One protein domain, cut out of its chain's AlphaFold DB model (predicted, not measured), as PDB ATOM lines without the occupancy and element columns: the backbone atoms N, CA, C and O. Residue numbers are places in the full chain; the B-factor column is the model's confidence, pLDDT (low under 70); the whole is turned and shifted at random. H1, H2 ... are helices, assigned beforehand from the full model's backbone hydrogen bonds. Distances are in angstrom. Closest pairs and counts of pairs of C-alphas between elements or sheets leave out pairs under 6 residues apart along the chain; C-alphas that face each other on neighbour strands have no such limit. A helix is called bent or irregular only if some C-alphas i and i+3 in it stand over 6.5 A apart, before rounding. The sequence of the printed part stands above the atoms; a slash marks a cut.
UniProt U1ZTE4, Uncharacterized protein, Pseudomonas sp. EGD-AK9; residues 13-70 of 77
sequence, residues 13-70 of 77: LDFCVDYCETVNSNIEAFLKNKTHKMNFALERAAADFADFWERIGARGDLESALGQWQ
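This is residues 13 to 70 of the 77 residues of an uncharacterized protein of Pseudomonas sp. EGD-AK9 (UniProt U1ZTE4). What does the model look like? The long helix H1 sticks out from a small hairpin of two helices, H2 and H3, which pack side by side, and the link of residues 32 to 41 joins H1 to that hairpin. What is it made of? The printed part has 58 residues with three named helices, in the order H1, H2, H3, and no named strand; the class is all helix. How is it spread? It is only just loose, close to extended, with a radius of gyration of the C-alphas of 15.1 A, and flat, spanning 42 by 29 by 14 A.

Where is the longest helix? H1 is residues 13 to 31, 27.0 A from C-alpha 13 at (-11.505, -58.615, 39.297) to C-alpha 31 at (4.192, -38.787, 48.800). Where are the others? H2 is residues 42 to 55, 17.7 A long. H3 is residues 62 to 68, 10.2 A long, ending with C-alpha 68 at (-20.792, -28.229, 46.723).

Does H1 meet another helix? H1 is apart from H2 and from H3. How do H2 and H3 stand? They touch and form a helical hairpin, at a shallow tilt of 25 degrees, opposite ways; their closest C-alphas, of Ala 46 and Leu 66, are 5.8 A apart. What do the backbones show? In H1 and H3 every O i to N i+4 pair is within hydrogen-bond range; in H2, 8 of 10 are. H2 is irregular: C-alphas 43 and 46 are 8.5 A apart.

How large is it? The two C-alphas farthest apart, of Asp 14 and Gly 60, are 43.9 A apart. What stands free? Residues 13 to 35 do, of which 13 to 31 belong to H1; the body without them spans 24 by 23 by 9 A. Are there cuts, long links or weak places? The printed part has no cut, both links are short, and no printed residue is under 70 in pLDDT.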
ATOM      1  N   LEU A  13     -11.701 -59.054  37.920       93.94
ATOM      2  CA  LEU A  13     -11.505 -58.615  39.297       93.94
ATOM      3  C   LEU A  13     -10.013 -58.486  39.603       93.94
ATOM      4  O   LEU A  13      -9.606 -57.454  40.136       93.94
ATOM      5  N   ASP A  14      -9.208 -59.469  39.199       92.19
ATOM      6  CA  ASP A  14      -7.752 -59.431  39.379       92.19
ATOM      7  C   ASP A  14      -7.135 -58.207  38.690       92.19
ATOM      8  O   ASP A  14      -6.312 -57.506  39.279       92.19
ATOM      9  N   PHE A  15      -7.591 -57.880  37.474       91.81
ATOM     10  CA  PHE A  15      -7.166 -56.667  36.771       91.81
ATOM     11  C   PHE A  15      -7.498 -55.387  37.556       91.81
ATOM     12  O   PHE A  15      -6.669 -54.480  37.649       91.81
ATOM     13  N   CYS A  16      -8.707 -55.292  38.118       93.50
ATOM     14  CA  CYS A  16      -9.123 -54.135  38.912       93.50
ATOM     15  C   CYS A  16      -8.303 -53.995  40.201       93.50
ATOM     16  O   CYS A  16      -7.911 -52.880  40.552       93.50
ATOM     17  N   VAL A  17      -8.042 -55.104  40.897       94.25
ATOM     18  CA  VAL A  17      -7.244 -55.114  42.129       94.25
ATOM     19  C   VAL A  17      -5.806 -54.689  41.836       94.25
ATOM     20  O   VAL A  17      -5.334 -53.732  42.448       94.25
ATOM     21  N   ASP A  18      -5.152 -55.300  40.844       93.62
ATOM     22  CA  ASP A  18      -3.778 -54.960  40.438       93.62
ATOM     23  C   ASP A  18      -3.645 -53.484  40.017       93.62
ATOM     24  O   ASP A  18      -2.676 -52.799  40.367       93.62
ATOM     25  N   TYR A  19      -4.661 -52.949  39.330       93.50
ATOM     26  CA  TYR A  19      -4.711 -51.531  38.988       93.50
ATOM     27  C   TYR A  19      -4.762 -50.639  40.237       93.50
ATOM     28  O   TYR A  19      -3.956 -49.711  40.362       93.50
ATOM     29  N   CYS A  20      -5.678 -50.918  41.170       94.69
ATOM     30  CA  CYS A  20      -5.802 -50.168  42.420       94.69
ATOM     31  C   CYS A  20      -4.512 -50.228  43.251       94.69
ATOM     32  O   CYS A  20      -4.040 -49.191  43.723       94.69
ATOM     33  N   GLU A  21      -3.904 -51.407  43.389       95.62
ATOM     34  CA  GLU A  21      -2.640 -51.594  44.109       95.62
ATOM     35  C   GLU A  21      -1.492 -50.811  43.467       95.62
ATOM     36  O   GLU A  21      -0.726 -50.132  44.161       95.62
ATOM     37  N   THR A  22      -1.400 -50.841  42.136       95.56
ATOM     38  CA  THR A  22      -0.387 -50.094  41.385       95.56
ATOM     39  C   THR A  22      -0.554 -48.587  41.576       95.56
ATOM     40  O   THR A  22       0.421 -47.881  41.851       95.56
ATOM     41  N   VAL A  23      -1.779 -48.067  41.443       95.81
ATOM     42  CA  VAL A  23      -2.064 -46.635  41.627       95.81
ATOM     43  C   VAL A  23      -1.754 -46.200  43.059       95.81
ATOM     44  O   VAL A  23      -1.064 -45.195  43.242       95.81
ATOM     45  N   ASN A  24      -2.171 -46.976  44.063       95.19
ATOM     46  CA  ASN A  24      -1.888 -46.685  45.469       95.19
ATOM     47  C   ASN A  24      -0.380 -46.670  45.749       95.19
ATOM     48  O   ASN A  24       0.133 -45.689  46.287       95.19
ATOM     49  N   SER A  25       0.351 -47.685  45.283       96.81
ATOM     50  CA  SER A  25       1.811 -47.766  45.440       96.81
ATOM     51  C   SER A  25       2.526 -46.568  44.805       96.81
ATOM     52  O   SER A  25       3.489 -46.035  45.360       96.81
ATOM     53  N   ASN A  26       2.044 -46.097  43.651       96.50
ATOM     54  CA  ASN A  26       2.597 -44.918  42.982       96.50
ATOM     55  C   ASN A  26       2.332 -43.628  43.772       96.50
ATOM     56  O   ASN A  26       3.231 -42.791  43.894       96.50
ATOM     57  N   ILE A  27       1.127 -43.467  44.329       95.69
ATOM     58  CA  ILE A  27       0.773 -42.329  45.190       95.69
ATOM     59  C   ILE A  27       1.651 -42.327  46.447       95.69
ATOM     60  O   ILE A  27       2.251 -41.304  46.780       95.69
ATOM     61  N   GLU A  28       1.805 -43.472  47.111       95.94
ATOM     62  CA  GLU A  28       2.674 -43.622  48.283       95.94
ATOM     63  C   GLU A  28       4.131 -43.280  47.955       95.94
ATOM     64  O   GLU A  28       4.768 -42.481  48.654       95.94
ATOM     65  N   ALA A  29       4.648 -43.811  46.844       97.25
ATOM     66  CA  ALA A  29       5.998 -43.526  46.376       97.25
ATOM     67  C   ALA A  29       6.206 -42.035  46.062       97.25
ATOM     68  O   ALA A  29       7.279 -41.497  46.352       97.25
ATOM     69  N   PHE A  30       5.195 -41.356  45.510       96.38
ATOM     70  CA  PHE A  30       5.218 -39.915  45.251       96.38
ATOM     71  C   PHE A  30       5.198 -39.087  46.550       96.38
ATOM     72  O   PHE A  30       5.932 -38.100  46.677       96.38
ATOM     73  N   LEU A  31       4.403 -39.505  47.538       97.00
ATOM     74  CA  LEU A  31       4.192 -38.787  48.800       97.00
ATOM     75  C   LEU A  31       5.240 -39.086  49.885       97.00
ATOM     76  O   LEU A  31       5.278 -38.372  50.896       97.00
ATOM     77  N   LYS A  32       6.091 -40.112  49.724       96.75
ATOM     78  CA  LYS A  32       7.010 -40.599  50.777       96.75
ATOM     79  C   LYS A  32       7.888 -39.513  51.408       96.75
ATOM     80  O   LYS A  32       8.048 -39.494  52.620       96.75
ATOM     81  N   ASN A  33       8.359 -38.558  50.607       97.25
ATOM     82  CA  ASN A  33       9.256 -37.479  51.044       97.25
ATOM     83  C   ASN A  33       8.571 -36.100  51.082       97.25
ATOM     84  O   ASN A  33       9.248 -35.072  51.081       97.25
ATOM     85  N   LYS A  34       7.234 -36.046  51.044       96.62
ATOM     86  CA  LYS A  34       6.470 -34.791  51.088       96.62
ATOM     87  C   LYS A  34       6.012 -34.510  52.518       96.62
ATOM     88  O   LYS A  34       5.420 -35.374  53.161       96.62
ATOM     89  N   THR A  35       6.274 -33.294  52.990       94.31
ATOM     90  CA  THR A  35       5.904 -32.819  54.335       94.31
ATOM     91  C   THR A  35       4.482 -32.259  54.387       94.31
ATOM     92  O   THR A  35       3.800 -32.413  55.393       94.31
ATOM     93  N   HIS A  36       4.004 -31.666  53.291       93.62
ATOM     94  CA  HIS A  36       2.658 -31.096  53.179       93.62
ATOM     95  C   HIS A  36       1.716 -32.072  52.474       93.62
ATOM     96  O   HIS A  36       1.414 -31.927  51.292       93.62
ATOM     97  N   LYS A  37       1.291 -33.101  53.206       95.00
ATOM     98  CA  LYS A  37       0.293 -34.082  52.761       95.00
ATOM     99  C   LYS A  37      -0.807 -34.233  53.803       95.00
ATOM    100  O   LYS A  37      -0.613 -33.931  54.982       95.00
ATOM    101  N   MET A  38      -1.964 -34.688  53.353       94.25
ATOM    102  CA  MET A  38      -3.148 -34.885  54.176       94.25
ATOM    103  C   MET A  38      -3.911 -36.102  53.656       94.25
ATOM    104  O   MET A  38      -3.977 -36.306  52.446       94.25
ATOM    105  N   ASN A  39      -4.472 -36.890  54.572       94.12
ATOM    106  CA  ASN A  39      -5.464 -37.901  54.224       94.12
ATOM    107  C   ASN A  39      -6.810 -37.205  54.027       94.12
ATOM    108  O   ASN A  39      -7.168 -36.354  54.837       94.12
ATOM    109  N   PHE A  40      -7.528 -37.573  52.973       94.88
ATOM    110  CA  PHE A  40      -8.832 -37.014  52.642       94.88
ATOM    111  C   PHE A  40      -9.809 -38.168  52.422       94.88
ATOM    112  O   PHE A  40      -9.675 -38.913  51.449       94.88
ATOM    113  N   ALA A  41     -10.759 -38.342  53.334       94.25
ATOM    114  CA  ALA A  41     -11.780 -39.376  53.268       94.25
ATOM    115  C   ALA A  41     -13.068 -38.801  52.667       94.25
ATOM    116  O   ALA A  41     -13.668 -37.867  53.206       94.25
ATOM    117  N   LEU A  42     -13.513 -39.369  51.544       90.81
ATOM    118  CA  LEU A  42     -14.680 -38.873  50.808       90.81
ATOM    119  C   LEU A  42     -15.975 -38.973  51.630       90.81
ATOM    120  O   LEU A  42     -16.858 -38.128  51.499       90.81
ATOM    121  N   GLU A  43     -16.064 -39.941  52.540       92.69
ATOM    122  CA  GLU A  43     -17.187 -40.149  53.462       92.69
ATOM    123  C   GLU A  43     -17.380 -38.977  54.434       92.69
ATOM    124  O   GLU A  43     -18.456 -38.793  55.001       92.69
ATOM    125  N   ARG A  44     -16.328 -38.180  54.631       93.56
ATOM    126  CA  ARG A  44     -16.309 -36.977  55.467       93.56
ATOM    127  C   ARG A  44     -15.699 -35.790  54.727       93.56
ATOM    128  O   ARG A  44     -15.135 -34.899  55.358       93.56
ATOM    129  N   ALA A  45     -15.880 -35.752  53.402       93.75
ATOM    130  CA  ALA A  45     -15.274 -34.760  52.519       93.75
ATOM    131  C   ALA A  45     -15.498 -33.320  52.990       93.75
ATOM    132  O   ALA A  45     -14.576 -32.524  52.934       93.75
ATOM    133  N   ALA A  46     -16.683 -32.982  53.508       94.19
ATOM    134  CA  ALA A  46     -16.953 -31.635  54.012       94.19
ATOM    135  C   ALA A  46     -16.029 -31.235  55.182       94.19
ATOM    136  O   ALA A  46     -15.551 -30.105  55.222       94.19
ATOM    137  N   ALA A  47     -15.748 -32.151  56.113       94.75
ATOM    138  CA  ALA A  47     -14.857 -31.878  57.241       94.75
ATOM    139  C   ALA A  47     -13.395 -31.798  56.778       94.75
ATOM    140  O   ALA A  47     -12.721 -30.799  57.019       94.75
ATOM    141  N   ASP A  48     -12.937 -32.804  56.030       96.81
ATOM    142  CA  ASP A  48     -11.553 -32.863  55.552       96.81
ATOM    143  C   ASP A  48     -11.241 -31.723  54.559       96.81
ATOM    144  O   ASP A  48     -10.109 -31.246  54.475       96.81
ATOM    145  N   PHE A  49     -12.242 -31.231  53.825       97.12
ATOM    146  CA  PHE A  49     -12.093 -30.085  52.932       97.12
ATOM    147  C   PHE A  49     -11.925 -28.764  53.678       97.12
ATOM    148  O   PHE A  49     -11.147 -27.928  53.223       97.12
ATOM    149  N   ALA A  50     -12.599 -28.570  54.815       96.81
ATOM    150  CA  ALA A  50     -12.403 -27.379  55.640       96.81
ATOM    151  C   ALA A  50     -10.959 -27.306  56.174       96.81
ATOM    152  O   ALA A  50     -10.288 -26.284  56.019       96.81
ATOM    153  N   ASP A  51     -10.446 -28.426  56.689       96.50
ATOM    154  CA  ASP A  51      -9.055 -28.552  57.136       96.50
ATOM    155  C   ASP A  51      -8.063 -28.324  55.981       96.50
ATOM    156  O   ASP A  51      -7.050 -27.633  56.128       96.50
ATOM    157  N   PHE A  52      -8.344 -28.894  54.805       96.75
ATOM    158  CA  PHE A  52      -7.535 -28.681  53.607       96.75
ATOM    159  C   PHE A  52      -7.509 -27.204  53.191       96.75
ATOM    160  O   PHE A  52      -6.432 -26.673  52.914       96.75
ATOM    161  N   TRP A  53      -8.669 -26.539  53.184       97.44
ATOM    162  CA  TRP A  53      -8.830 -25.130  52.823       97.44
ATOM    163  C   TRP A  53      -7.957 -24.216  53.686       97.44
ATOM    164  O   TRP A  53      -7.248 -23.353  53.156       97.44
ATOM    165  N   GLU A  54      -7.958 -24.436  55.001       96.50
ATOM    166  CA  GLU A  54      -7.113 -23.692  55.937       96.50
ATOM    167  C   GLU A  54      -5.623 -23.952  55.674       96.50
ATOM    168  O   GLU A  54      -4.839 -23.009  55.549       96.50
ATOM    169  N   ARG A  55      -5.226 -25.223  55.507       96.19
ATOM    170  CA  ARG A  55      -3.820 -25.620  55.300       96.19
ATOM    171  C   ARG A  55      -3.180 -24.994  54.066       96.19
ATOM    172  O   ARG A  55      -1.985 -24.703  54.091       96.19
ATOM    173  N   ILE A  56      -3.946 -24.817  52.990       95.81
ATOM    174  CA  ILE A  56      -3.447 -24.190  51.759       95.81
ATOM    175  C   ILE A  56      -3.607 -22.664  51.761       95.81
ATOM    176  O   ILE A  56      -3.200 -22.012  50.799       95.81
ATOM    177  N   GLY A  57      -4.202 -22.088  52.812       96.31
ATOM    178  CA  GLY A  57      -4.484 -20.658  52.900       96.31
ATOM    179  C   GLY A  57      -5.453 -20.180  51.817       96.31
ATOM    180  O   GLY A  57      -5.267 -19.091  51.261       96.31
ATOM    181  N   ALA A  58      -6.449 -21.004  51.476       96.75
ATOM    182  CA  ALA A  58      -7.424 -20.673  50.447       96.75
ATOM    183  C   ALA A  58      -8.258 -19.444  50.841       96.75
ATOM    184  O   ALA A  58      -8.509 -19.157  52.012       96.75
ATOM    185  N   ARG A  59      -8.674 -18.687  49.825       97.44
ATOM    186  CA  ARG A  59      -9.432 -17.441  49.973       97.44
ATOM    187  C   ARG A  59     -10.717 -17.529  49.167       97.44
ATOM    188  O   ARG A  59     -10.719 -18.112  48.087       97.44
ATOM    189  N   GLY A  60     -11.773 -16.898  49.667       96.25
ATOM    190  CA  GLY A  60     -13.092 -16.895  49.040       96.25
ATOM    191  C   GLY A  60     -14.180 -17.301  50.024       96.25
ATOM    192  O   GLY A  60     -14.006 -17.164  51.234       96.25
ATOM    193  N   ASP A  61     -15.291 -17.793  49.486       97.44
ATOM    194  CA  ASP A  61     -16.449 -18.235  50.257       97.44
ATOM    195  C   ASP A  61     -16.344 -19.732  50.586       97.44
ATOM    196  O   ASP A  61     -16.631 -20.599  49.754       97.44
ATOM    197  N   LEU A  62     -15.903 -20.023  51.812       95.81
ATOM    198  CA  LEU A  62     -15.784 -21.386  52.327       95.81
ATOM    199  C   LEU A  62     -17.152 -22.074  52.444       95.81
ATOM    200  O   LEU A  62     -17.249 -23.269  52.182       95.81
ATOM    201  N   GLU A  63     -18.204 -21.345  52.813       96.00
ATOM    202  CA  GLU A  63     -19.536 -21.920  53.009       96.00
ATOM    203  C   GLU A  63     -20.104 -22.418  51.677       96.00
ATOM    204  O   GLU A  63     -20.512 -23.576  51.564       96.00
ATOM    205  N   SER A  64     -20.021 -21.588  50.634       95.94
ATOM    206  CA  SER A  64     -20.418 -21.980  49.279       95.94
ATOM    207  C   SER A  64     -19.605 -23.169  48.752       95.94
ATOM    208  O   SER A  64     -20.166 -24.059  48.107       95.94
ATOM    209  N   ALA A  65     -18.297 -23.219  49.037       95.31
ATOM    210  CA  ALA A  65     -17.439 -24.335  48.636       95.31
ATOM    211  C   ALA A  65     -17.810 -25.640  49.363       95.31
ATOM    212  O   ALA A  65     -17.913 -26.692  48.731       95.31
ATOM    213  N   LEU A  66     -18.078 -25.573  50.671       95.81
ATOM    214  CA  LEU A  66     -18.566 -26.710  51.452       95.81
ATOM    215  C   LEU A  66     -19.939 -27.190  50.967       95.81
ATOM    216  O   LEU A  66     -20.187 -28.397  50.927       95.81
ATOM    217  N   GLY A  67     -20.801 -26.266  50.536       94.38
ATOM    218  CA  GLY A  67     -22.106 -26.575  49.956       94.38
ATOM    219  C   GLY A  67     -22.033 -27.469  48.713       94.38
ATOM    220  O   GLY A  67     -22.919 -28.300  48.512       94.38
ATOM    221  N   GLN A  68     -20.958 -27.385  47.917       93.38
ATOM    222  CA  GLN A  68     -20.792 -28.229  46.723       93.38
ATOM    223  C   GLN A  68     -20.698 -29.721  47.059       93.38
ATOM    224  O   GLN A  68     -21.187 -30.550  46.297       93.38
ATOM    225  N   TRP A  69     -20.156 -30.077  48.225       91.62
ATOM    226  CA  TRP A  69     -20.069 -31.473  48.660       91.62
ATOM    227  C   TRP A  69     -21.433 -32.103  48.975       91.62
ATOM    228  O   TRP A  69     -21.531 -33.326  49.065       91.62
ATOM    229  N   GLN A  70     -22.488 -31.296  49.120       88.69
ATOM    230  CA  GLN A  70     -23.859 -31.777  49.326       88.69
ATOM    231  C   GLN A  70     -24.613 -32.008  48.010       88.69
ATOM    232  O   GLN A  70     -25.683 -32.623  48.004       88.69
TER     233      GLN A  70